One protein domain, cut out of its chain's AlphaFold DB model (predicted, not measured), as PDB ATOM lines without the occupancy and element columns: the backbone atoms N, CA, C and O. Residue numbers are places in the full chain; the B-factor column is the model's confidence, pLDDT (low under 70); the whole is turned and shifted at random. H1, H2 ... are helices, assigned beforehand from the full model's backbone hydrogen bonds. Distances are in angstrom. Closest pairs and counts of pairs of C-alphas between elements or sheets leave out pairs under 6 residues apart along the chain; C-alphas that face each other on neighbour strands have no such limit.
ATOM      1  N   ASN A  10      47.759   8.580 -36.918       82.50
ATOM      2  CA  ASN A  10      47.962   7.331 -37.660       82.50
ATOM      3  C   ASN A  10      48.919   7.495 -38.851       82.50
ATOM      4  O   ASN A  10      49.736   6.606 -39.064       82.50
ATOM      5  N   ASN A  11      48.881   8.630 -39.562       85.56
ATOM      6  CA  ASN A  11      49.783   8.878 -40.695       85.56
ATOM      7  C   ASN A  11      51.259   8.913 -40.264       85.56
ATOM      8  O   ASN A  11      52.104   8.281 -40.884       85.56
ATOM      9  N   TYR A  12      51.546   9.545 -39.119       88.69
ATOM     10  CA  TYR A  12      52.884   9.541 -38.520       88.69
ATOM     11  C   TYR A  12      53.373   8.116 -38.220       88.69
ATOM     12  O   TYR A  12      54.537   7.792 -38.434       88.69
ATOM     13  N   TYR A  13      52.491   7.244 -37.722       86.75
ATOM     14  CA  TYR A  13      52.862   5.855 -37.453       86.75
ATOM     15  C   TYR A  13      52.989   5.010 -38.721       86.75
ATOM     16  O   TYR A  13      53.790   4.085 -38.706       86.75
ATOM     17  N   LEU A  14      52.248   5.315 -39.790       86.62
ATOM     18  CA  LEU A  14      52.392   4.650 -41.088       86.62
ATOM     19  C   LEU A  14      53.739   4.967 -41.732       86.62
ATOM     20  O   LEU A  14      54.471   4.046 -42.078       86.62
ATOM     21  N   GLU A  15      54.102   6.249 -41.823       88.56
ATOM     22  CA  GLU A  15      55.406   6.665 -42.357       88.56
ATOM     23  C   GLU A  15      56.549   6.050 -41.551       88.56
ATOM     24  O   GLU A  15      57.511   5.518 -42.102       88.56
ATOM     25  N   ARG A  16      56.411   6.053 -40.224       89.62
ATOM     26  CA  ARG A  16      57.411   5.463 -39.344       89.62
ATOM     27  C   ARG A  16      57.478   3.937 -39.470       89.62
ATOM     28  O   ARG A  16      58.574   3.395 -39.452       89.62
ATOM     29  N   LEU A  17      56.343   3.255 -39.634       90.62
ATOM     30  CA  LEU A  17      56.299   1.811 -39.887       90.62
ATOM     31  C   LEU A  17      56.979   1.475 -41.221       90.62
ATOM     32  O   LEU A  17      57.775   0.549 -41.270       90.62
ATOM     33  N   ARG A  18      56.733   2.266 -42.271       89.19
ATOM     34  CA  ARG A  18      57.374   2.106 -43.584       89.19
ATOM     35  C   ARG A  18      58.899   2.242 -43.510       89.19
ATOM     36  O   ARG A  18      59.605   1.459 -44.142       89.19
ATOM     37  N   ASN A  19      59.382   3.217 -42.736       88.75
ATOM     38  CA  ASN A  19      60.806   3.544 -42.634       88.75
ATOM     39  C   ASN A  19      61.582   2.624 -41.675       88.75
ATOM     40  O   ASN A  19      62.720   2.277 -41.968       88.75
ATOM     41  N   GLU A  20      61.004   2.267 -40.522       88.75
ATOM     42  CA  GLU A  20      61.692   1.490 -39.473       88.75
ATOM     43  C   GLU A  20      61.408  -0.023 -39.556       88.75
ATOM     44  O   GLU A  20      62.219  -0.813 -39.084       88.75
ATOM     45  N   HIS A  21      60.273  -0.437 -40.135       87.44
ATOM     46  CA  HIS A  21      59.807  -1.831 -40.161       87.44
ATOM     47  C   HIS A  21      59.130  -2.177 -41.497       87.44
ATOM     48  O   HIS A  21      57.934  -2.486 -41.553       87.44
ATOM     49  N   THR A  22      59.896  -2.108 -42.586       90.06
ATOM     50  CA  THR A  22      59.387  -2.281 -43.955       90.06
ATOM     51  C   THR A  22      58.699  -3.634 -44.163       90.06
ATOM     52  O   THR A  22      57.647  -3.690 -44.786       90.06
ATOM     53  N   ASP A  23      59.207  -4.704 -43.559       88.62
ATOM     54  CA  ASP A  23      58.628  -6.053 -43.575       88.62
ATOM     55  C   ASP A  23      57.223  -6.099 -42.943       88.62
ATOM     56  O   ASP A  23      56.287  -6.647 -43.528       88.62
ATOM     57  N   VAL A  24      57.023  -5.431 -41.802       88.62
ATOM     58  CA  VAL A  24      55.696  -5.324 -41.167       88.62
ATOM     59  C   VAL A  24      54.759  -4.413 -41.971       88.62
ATOM     60  O   VAL A  24      53.547  -4.637 -41.983       88.62
ATOM     61  N   HIS A  25      55.297  -3.399 -42.656       89.06
ATOM     62  CA  HIS A  25      54.530  -2.551 -43.570       89.06
ATOM     63  C   HIS A  25      54.035  -3.333 -44.795       89.06
ATOM     64  O   HIS A  25      52.862  -3.223 -45.142       89.06
ATOM     65  N   THR A  26      54.876  -4.169 -45.408       90.69
ATOM     66  CA  THR A  26      54.475  -5.032 -46.529       90.69
ATOM     67  C   THR A  26      53.402  -6.038 -46.108       90.69
ATOM     68  O   THR A  26      52.410  -6.208 -46.813       90.69
ATOM     69  N   ASP A  27      53.529  -6.647 -44.924       88.00
ATOM     70  CA  ASP A  27      52.490  -7.528 -44.371       88.00
ATOM     71  C   ASP A  27      51.173  -6.786 -44.072       88.00
ATOM     72  O   ASP A  27      50.083  -7.357 -44.195       88.00
ATOM     73  N   PHE A  28      51.257  -5.508 -43.688       88.94
ATOM     74  CA  PHE A  28      50.095  -4.643 -43.496       88.94
ATOM     75  C   PHE A  28      49.402  -4.299 -44.821       88.94
ATOM     76  O   PHE A  28      48.182  -4.434 -44.900       88.94
ATOM     77  N   GLU A  29      50.149  -3.936 -45.868       87.62
ATOM     78  CA  GLU A  29      49.607  -3.700 -47.217       87.62
ATOM     79  C   GLU A  29      49.008  -4.969 -47.837       87.62
ATOM     80  O   GLU A  29      47.977  -4.908 -48.503       87.62
ATOM     81  N   ALA A  30      49.589  -6.134 -47.541       90.62
ATOM     82  CA  ALA A  30      49.045  -7.436 -47.920       90.62
ATOM     83  C   ALA A  30      47.776  -7.832 -47.131       90.62
ATOM     84  O   ALA A  30      47.231  -8.914 -47.345       90.62
ATOM     85  N   GLY A  31      47.307  -6.993 -46.197       88.94
ATOM     86  CA  GLY A  31      46.080  -7.216 -45.431       88.94
ATOM     87  C   GLY A  31      46.186  -8.300 -44.354       88.94
ATOM     88  O   GLY A  31      45.162  -8.774 -43.862       88.94
ATOM     89  N   ARG A  32      47.402  -8.710 -43.956       89.06
ATOM     90  CA  ARG A  32      47.599  -9.758 -42.934       89.06
ATOM     91  C   ARG A  32      47.213  -9.299 -41.526       89.06
ATOM     92  O   ARG A  32      46.941 -10.133 -40.665       89.06
ATOM     93  N   PHE A  33      47.183  -7.987 -41.289       87.06
ATOM     94  CA  PHE A  33      46.752  -7.387 -40.026       87.06
ATOM     95  C   PHE A  33      45.367  -6.762 -40.163       87.06
ATOM     96  O   PHE A  33      45.071  -6.086 -41.146       87.06
ATOM     97  N   LYS A  34      44.532  -6.905 -39.129       85.56
ATOM     98  CA  LYS A  34      43.161  -6.368 -39.135       85.56
ATOM     99  C   LYS A  34      43.131  -4.843 -39.085       85.56
ATOM    100  O   LYS A  34      42.157  -4.223 -39.500       85.56
ATOM    101  N   ASN A  35      44.151  -4.232 -38.486       86.81
ATOM    102  CA  ASN A  35      44.286  -2.786 -38.375       86.81
ATOM    103  C   ASN A  35      45.748  -2.375 -38.152       86.81
ATOM    104  O   ASN A  35      46.591  -3.175 -37.749       86.81
ATOM    105  N   LEU A  36      46.024  -1.082 -38.336       84.69
ATOM    106  CA  LEU A  36      47.352  -0.498 -38.131       84.69
ATOM    107  C   LEU A  36      47.884  -0.709 -36.703       84.69
ATOM    108  O   LEU A  36      49.085  -0.842 -36.508       84.69
ATOM    109  N   SER A  37      47.022  -0.752 -35.681       85.56
ATOM    110  CA  SER A  37      47.495  -0.966 -34.305       85.56
ATOM    111  C   SER A  37      48.065  -2.366 -34.097       85.56
ATOM    112  O   SER A  37      49.017  -2.505 -33.338       85.56
ATOM    113  N   GLU A  38      47.529  -3.382 -34.767       86.75
ATOM    114  CA  GLU A  38      48.059  -4.744 -34.725       86.75
ATOM    115  C   GLU A  38      49.431  -4.827 -35.406       86.75
ATOM    116  O   GLU A  38      50.369  -5.360 -34.813       86.75
ATOM    117  N   ALA A  39      49.578  -4.186 -36.570       87.81
ATOM    118  CA  ALA A  39      50.867  -4.038 -37.244       87.81
ATOM    119  C   ALA A  39      51.891  -3.301 -36.355       87.81
ATOM    120  O   ALA A  39      53.005  -3.772 -36.156       87.81
ATOM    121  N   LEU A  40      51.495  -2.199 -35.707       87.56
ATOM    122  CA  LEU A  40      52.368  -1.451 -34.789       87.56
ATOM    123  C   LEU A  40      52.742  -2.233 -33.525       87.56
ATOM    124  O   LEU A  40      53.816  -2.015 -32.967       87.56
ATOM    125  N   VAL A  41      51.863  -3.115 -33.043       89.00
ATOM    126  CA  VAL A  41      52.176  -4.025 -31.933       89.00
ATOM    127  C   VAL A  41      53.169  -5.089 -32.387       89.00
ATOM    128  O   VAL A  41      54.117  -5.371 -31.657       89.00
ATOM    129  N   LYS A  42      52.997  -5.642 -33.594       88.00
ATOM    130  CA  LYS A  42      53.926  -6.618 -34.176       88.00
ATOM    131  C   LYS A  42      55.313  -6.016 -34.414       88.00
ATOM    132  O   LYS A  42      56.301  -6.658 -34.083       88.00
ATOM    133  N   ALA A  43      55.369  -4.772 -34.890       87.38
ATOM    134  CA  ALA A  43      56.595  -3.991 -35.044       87.38
ATOM    135  C   ALA A  43      57.223  -3.550 -33.704       87.38
ATOM    136  O   ALA A  43      58.271  -2.920 -33.689       87.38
ATOM    137  N   GLY A  44      56.581  -3.803 -32.556       86.81
ATOM    138  CA  GLY A  44      57.073  -3.357 -31.245       86.81
ATOM    139  C   GLY A  44      56.972  -1.843 -31.006       86.81
ATOM    140  O   GLY A  44      57.331  -1.357 -29.933       86.81
ATOM    141  N   MET A  45      56.421  -1.083 -31.957       85.31
ATOM    142  CA  MET A  45      56.256   0.371 -31.881       85.31
ATOM    143  C   MET A  45      55.168   0.797 -30.887       85.31
ATOM    144  O   MET A  45      55.171   1.928 -30.391       85.31
ATOM    145  N   ARG A  46      54.208  -0.090 -30.594       83.81
ATOM    146  CA  ARG A  46      53.162   0.121 -29.586       83.81
ATOM    147  C   ARG A  46      53.008  -1.094 -28.685       83.81
ATOM    148  O   ARG A  46      53.012  -2.231 -29.133       83.81
ATOM    149  N   LYS A  47      52.771  -0.844 -27.395       85.25
ATOM    150  CA  LYS A  47      52.373  -1.898 -26.457       85.25
ATOM    151  C   LYS A  47      50.893  -2.213 -26.641       85.25
ATOM    152  O   LYS A  47      50.062  -1.301 -26.662       85.25
ATOM    153  N   LYS A  48      50.558  -3.501 -26.724       85.44
ATOM    154  CA  LYS A  48      49.168  -3.958 -26.662       85.44
ATOM    155  C   LYS A  48      48.612  -3.601 -25.287       85.44
ATOM    156  O   LYS A  48      49.173  -4.010 -24.274       85.44
ATOM    157  N   ARG A  49      47.529  -2.824 -25.245       86.88
ATOM    158  CA  ARG A  49      46.828  -2.571 -23.982       86.88
ATOM    159  C   ARG A  49      46.206  -3.868 -23.493       86.88
ATOM    160  O   ARG A  49      45.544  -4.560 -24.267       86.88
ATOM    161  N   THR A  50      46.427  -4.186 -22.225       89.12
ATOM    162  CA  THR A  50      45.745  -5.308 -21.581       89.12
ATOM    163  C   THR A  50      44.315  -4.902 -21.216       89.12
ATOM    164  O   THR A  50      44.016  -3.712 -21.074       89.12
ATOM    165  N   SER A  51      43.420  -5.874 -21.022       86.62
ATOM    166  CA  SER A  51      42.050  -5.604 -20.554       86.62
ATOM    167  C   SER A  51      42.044  -4.854 -19.216       86.62
ATOM    168  O   SER A  51      41.211  -3.981 -18.988       86.62
ATOM    169  N   LEU A  52      43.028  -5.137 -18.360       89.12
ATOM    170  CA  LEU A  52      43.225  -4.454 -17.086       89.12
ATOM    171  C   LEU A  52      43.621  -2.982 -17.278       89.12
ATOM    172  O   LEU A  52      43.107  -2.117 -16.571       89.12
ATOM    173  N   ASP A  53      44.475  -2.669 -18.254       88.75
ATOM    174  CA  ASP A  53      44.817  -1.276 -18.579       88.75
ATOM    175  C   ASP A  53      43.605  -0.503 -19.100       88.75
ATOM    176  O   ASP A  53      43.430   0.675 -18.782       88.75
ATOM    177  N   MET A  54      42.753  -1.165 -19.887       91.81
ATOM    178  CA  MET A  54      41.500  -0.582 -20.362       91.81
ATOM    179  C   MET A  54      40.545  -0.307 -19.204       91.81
ATOM    180  O   MET A  54      39.999   0.791 -19.134       91.81
ATOM    181  N   LEU A  55      40.406  -1.252 -18.270       91.50
ATOM    182  CA  LEU A  55      39.576  -1.072 -17.083       91.50
ATOM    183  C   LEU A  55      40.090   0.075 -16.210       91.50
ATOM    184  O   LEU A  55      39.307   0.929 -15.817       91.50
ATOM    185  N   LYS A  56      41.405   0.164 -15.968       91.50
ATOM    186  CA  LYS A  56      42.008   1.284 -15.224       91.50
ATOM    187  C   LYS A  56      41.757   2.629 -15.902       91.50
ATOM    188  O   LYS A  56      41.418   3.603 -15.236       91.50
ATOM    189  N   ALA A  57      41.918   2.689 -17.223       91.00
ATOM    190  CA  ALA A  57      41.679   3.911 -17.982       91.00
ATOM    191  C   ALA A  57      40.196   4.310 -17.981       91.00
ATOM    192  O   ALA A  57      39.891   5.492 -17.847       91.00
ATOM    193  N   ALA A  58      39.287   3.343 -18.119       92.50
ATOM    194  CA  ALA A  58      37.849   3.568 -18.027       92.50
ATOM    195  C   ALA A  58      37.456   4.023 -16.617       92.50
ATOM    196  O   ALA A  58      36.761   5.019 -16.475       92.50
ATOM    197  N   TRP A  59      37.996   3.380 -15.582       91.81
ATOM    198  CA  TRP A  59      37.771   3.747 -14.186       91.81
ATOM    199  C   TRP A  59      38.232   5.169 -13.865       91.81
ATOM    200  O   TRP A  59      37.539   5.902 -13.170       91.81
ATOM    201  N   GLY A  60      39.389   5.581 -14.394       91.06
ATOM    202  CA  GLY A  60      39.889   6.948 -14.230       91.06
ATOM    203  C   GLY A  60      39.061   8.008 -14.963       91.06
ATOM    204  O   GLY A  60      39.110   9.173 -14.585       91.06
ATOM    205  N   LYS A  61      38.314   7.620 -16.005       91.94
ATOM    206  CA  LYS A  61      37.403   8.505 -16.749       91.94
ATOM    207  C   LYS A  61      35.974   8.492 -16.212       91.94
ATOM    208  O   LYS A  61      35.237   9.432 -16.486       91.94
ATOM    209  N   ALA A  62      35.594   7.431 -15.508       91.19
ATOM    210  CA  ALA A  62      34.262   7.268 -14.961       91.19
ATOM    211  C   ALA A  62      33.968   8.361 -13.925       91.19
ATOM    212  O   ALA A  62      34.787   8.668 -13.053       91.19
ATOM    213  N   SER A  63      32.771   8.924 -14.017       88.81
ATOM    214  CA  SER A  63      32.223   9.855 -13.039       88.81
ATOM    215  C   SER A  63      32.001   9.178 -11.683       88.81
ATOM    216  O   SER A  63      31.931   7.952 -11.569       88.81
ATOM    217  N   THR A  64      31.852   9.978 -10.625       85.69
ATOM    218  CA  THR A  64      31.549   9.456  -9.283       85.69
ATOM    219  C   THR A  64      30.303   8.566  -9.293       85.69
ATOM    220  O   THR A  64      30.360   7.469  -8.748       85.69
TER     221      THR A  64
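AT A GLANCE: This is residues 10 to 64 of the 168 residues of an uncharacterized protein of Salinihabitans flavidus (UniProt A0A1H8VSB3). A small compact head of three short helices, H1, H2 and H3, their centres in a triangle and each touching the other two, has an arm with the helix H4 that sticks out as residues 50 to 64. The C-alphas span 46 by 20 by 15 A with the arm, and 24 by 19 by 15 A without residues 50 to 64. The printed part has 55 residues with four named helices, H1, H2, H3 and H4 along the chain, and no named strand; its class is all helix. The whole is loose, with a radius of gyration of the C-alphas of 14.3 A.

IN THESE COORDINATES: Find C-alpha 10 at (47.962, 7.331, -37.660); from there H1, residues 10 to 20, runs 15.0 A. H4, residues 51 to 61, is as long in residues and runs 15.3 A, from C-alpha 51 at (42.050, -5.604, -20.554) to C-alpha 61 at (37.403, 8.505, -16.749). Between them look for H2, residues 22 to 29, 10.4 A, and H3, residues 36 to 42, 9.8 A.

HOW THE PARTS SIT: Start at H1, which touches H2 at Arg 18 and His 25, their closest C-alphas, 5.5 A apart; the two form a helical hairpin, opposite ways at a steep tilt of 43 degrees. H2 and H3 form another, at 40 degrees, with the C-alphas of Phe 28 and Ala 39 closest at 6.3 A. H1 and H3 touch and run the same way at a steep tilt of 36 degrees, only just past shallow; their closest C-alphas, Leu 17 and Leu 40, are 7.2 A apart. The packing is mostly crossed, with 0 of these 3 pairs at a shallow tilt. H4 is apart from H1, H2 and H3. In H1, H2, H3 and H4 every O i to N i+4 pair is within hydrogen-bond range.

THE WHOLE: Look at Asp 23 and Thr 64 for the two C-alphas farthest apart, 46.4 A. The printed part has no cut; the link from H1 to H2 is tight, the other two are short. The mean pLDDT of the printed part is 88.3, and no printed residue is under 70.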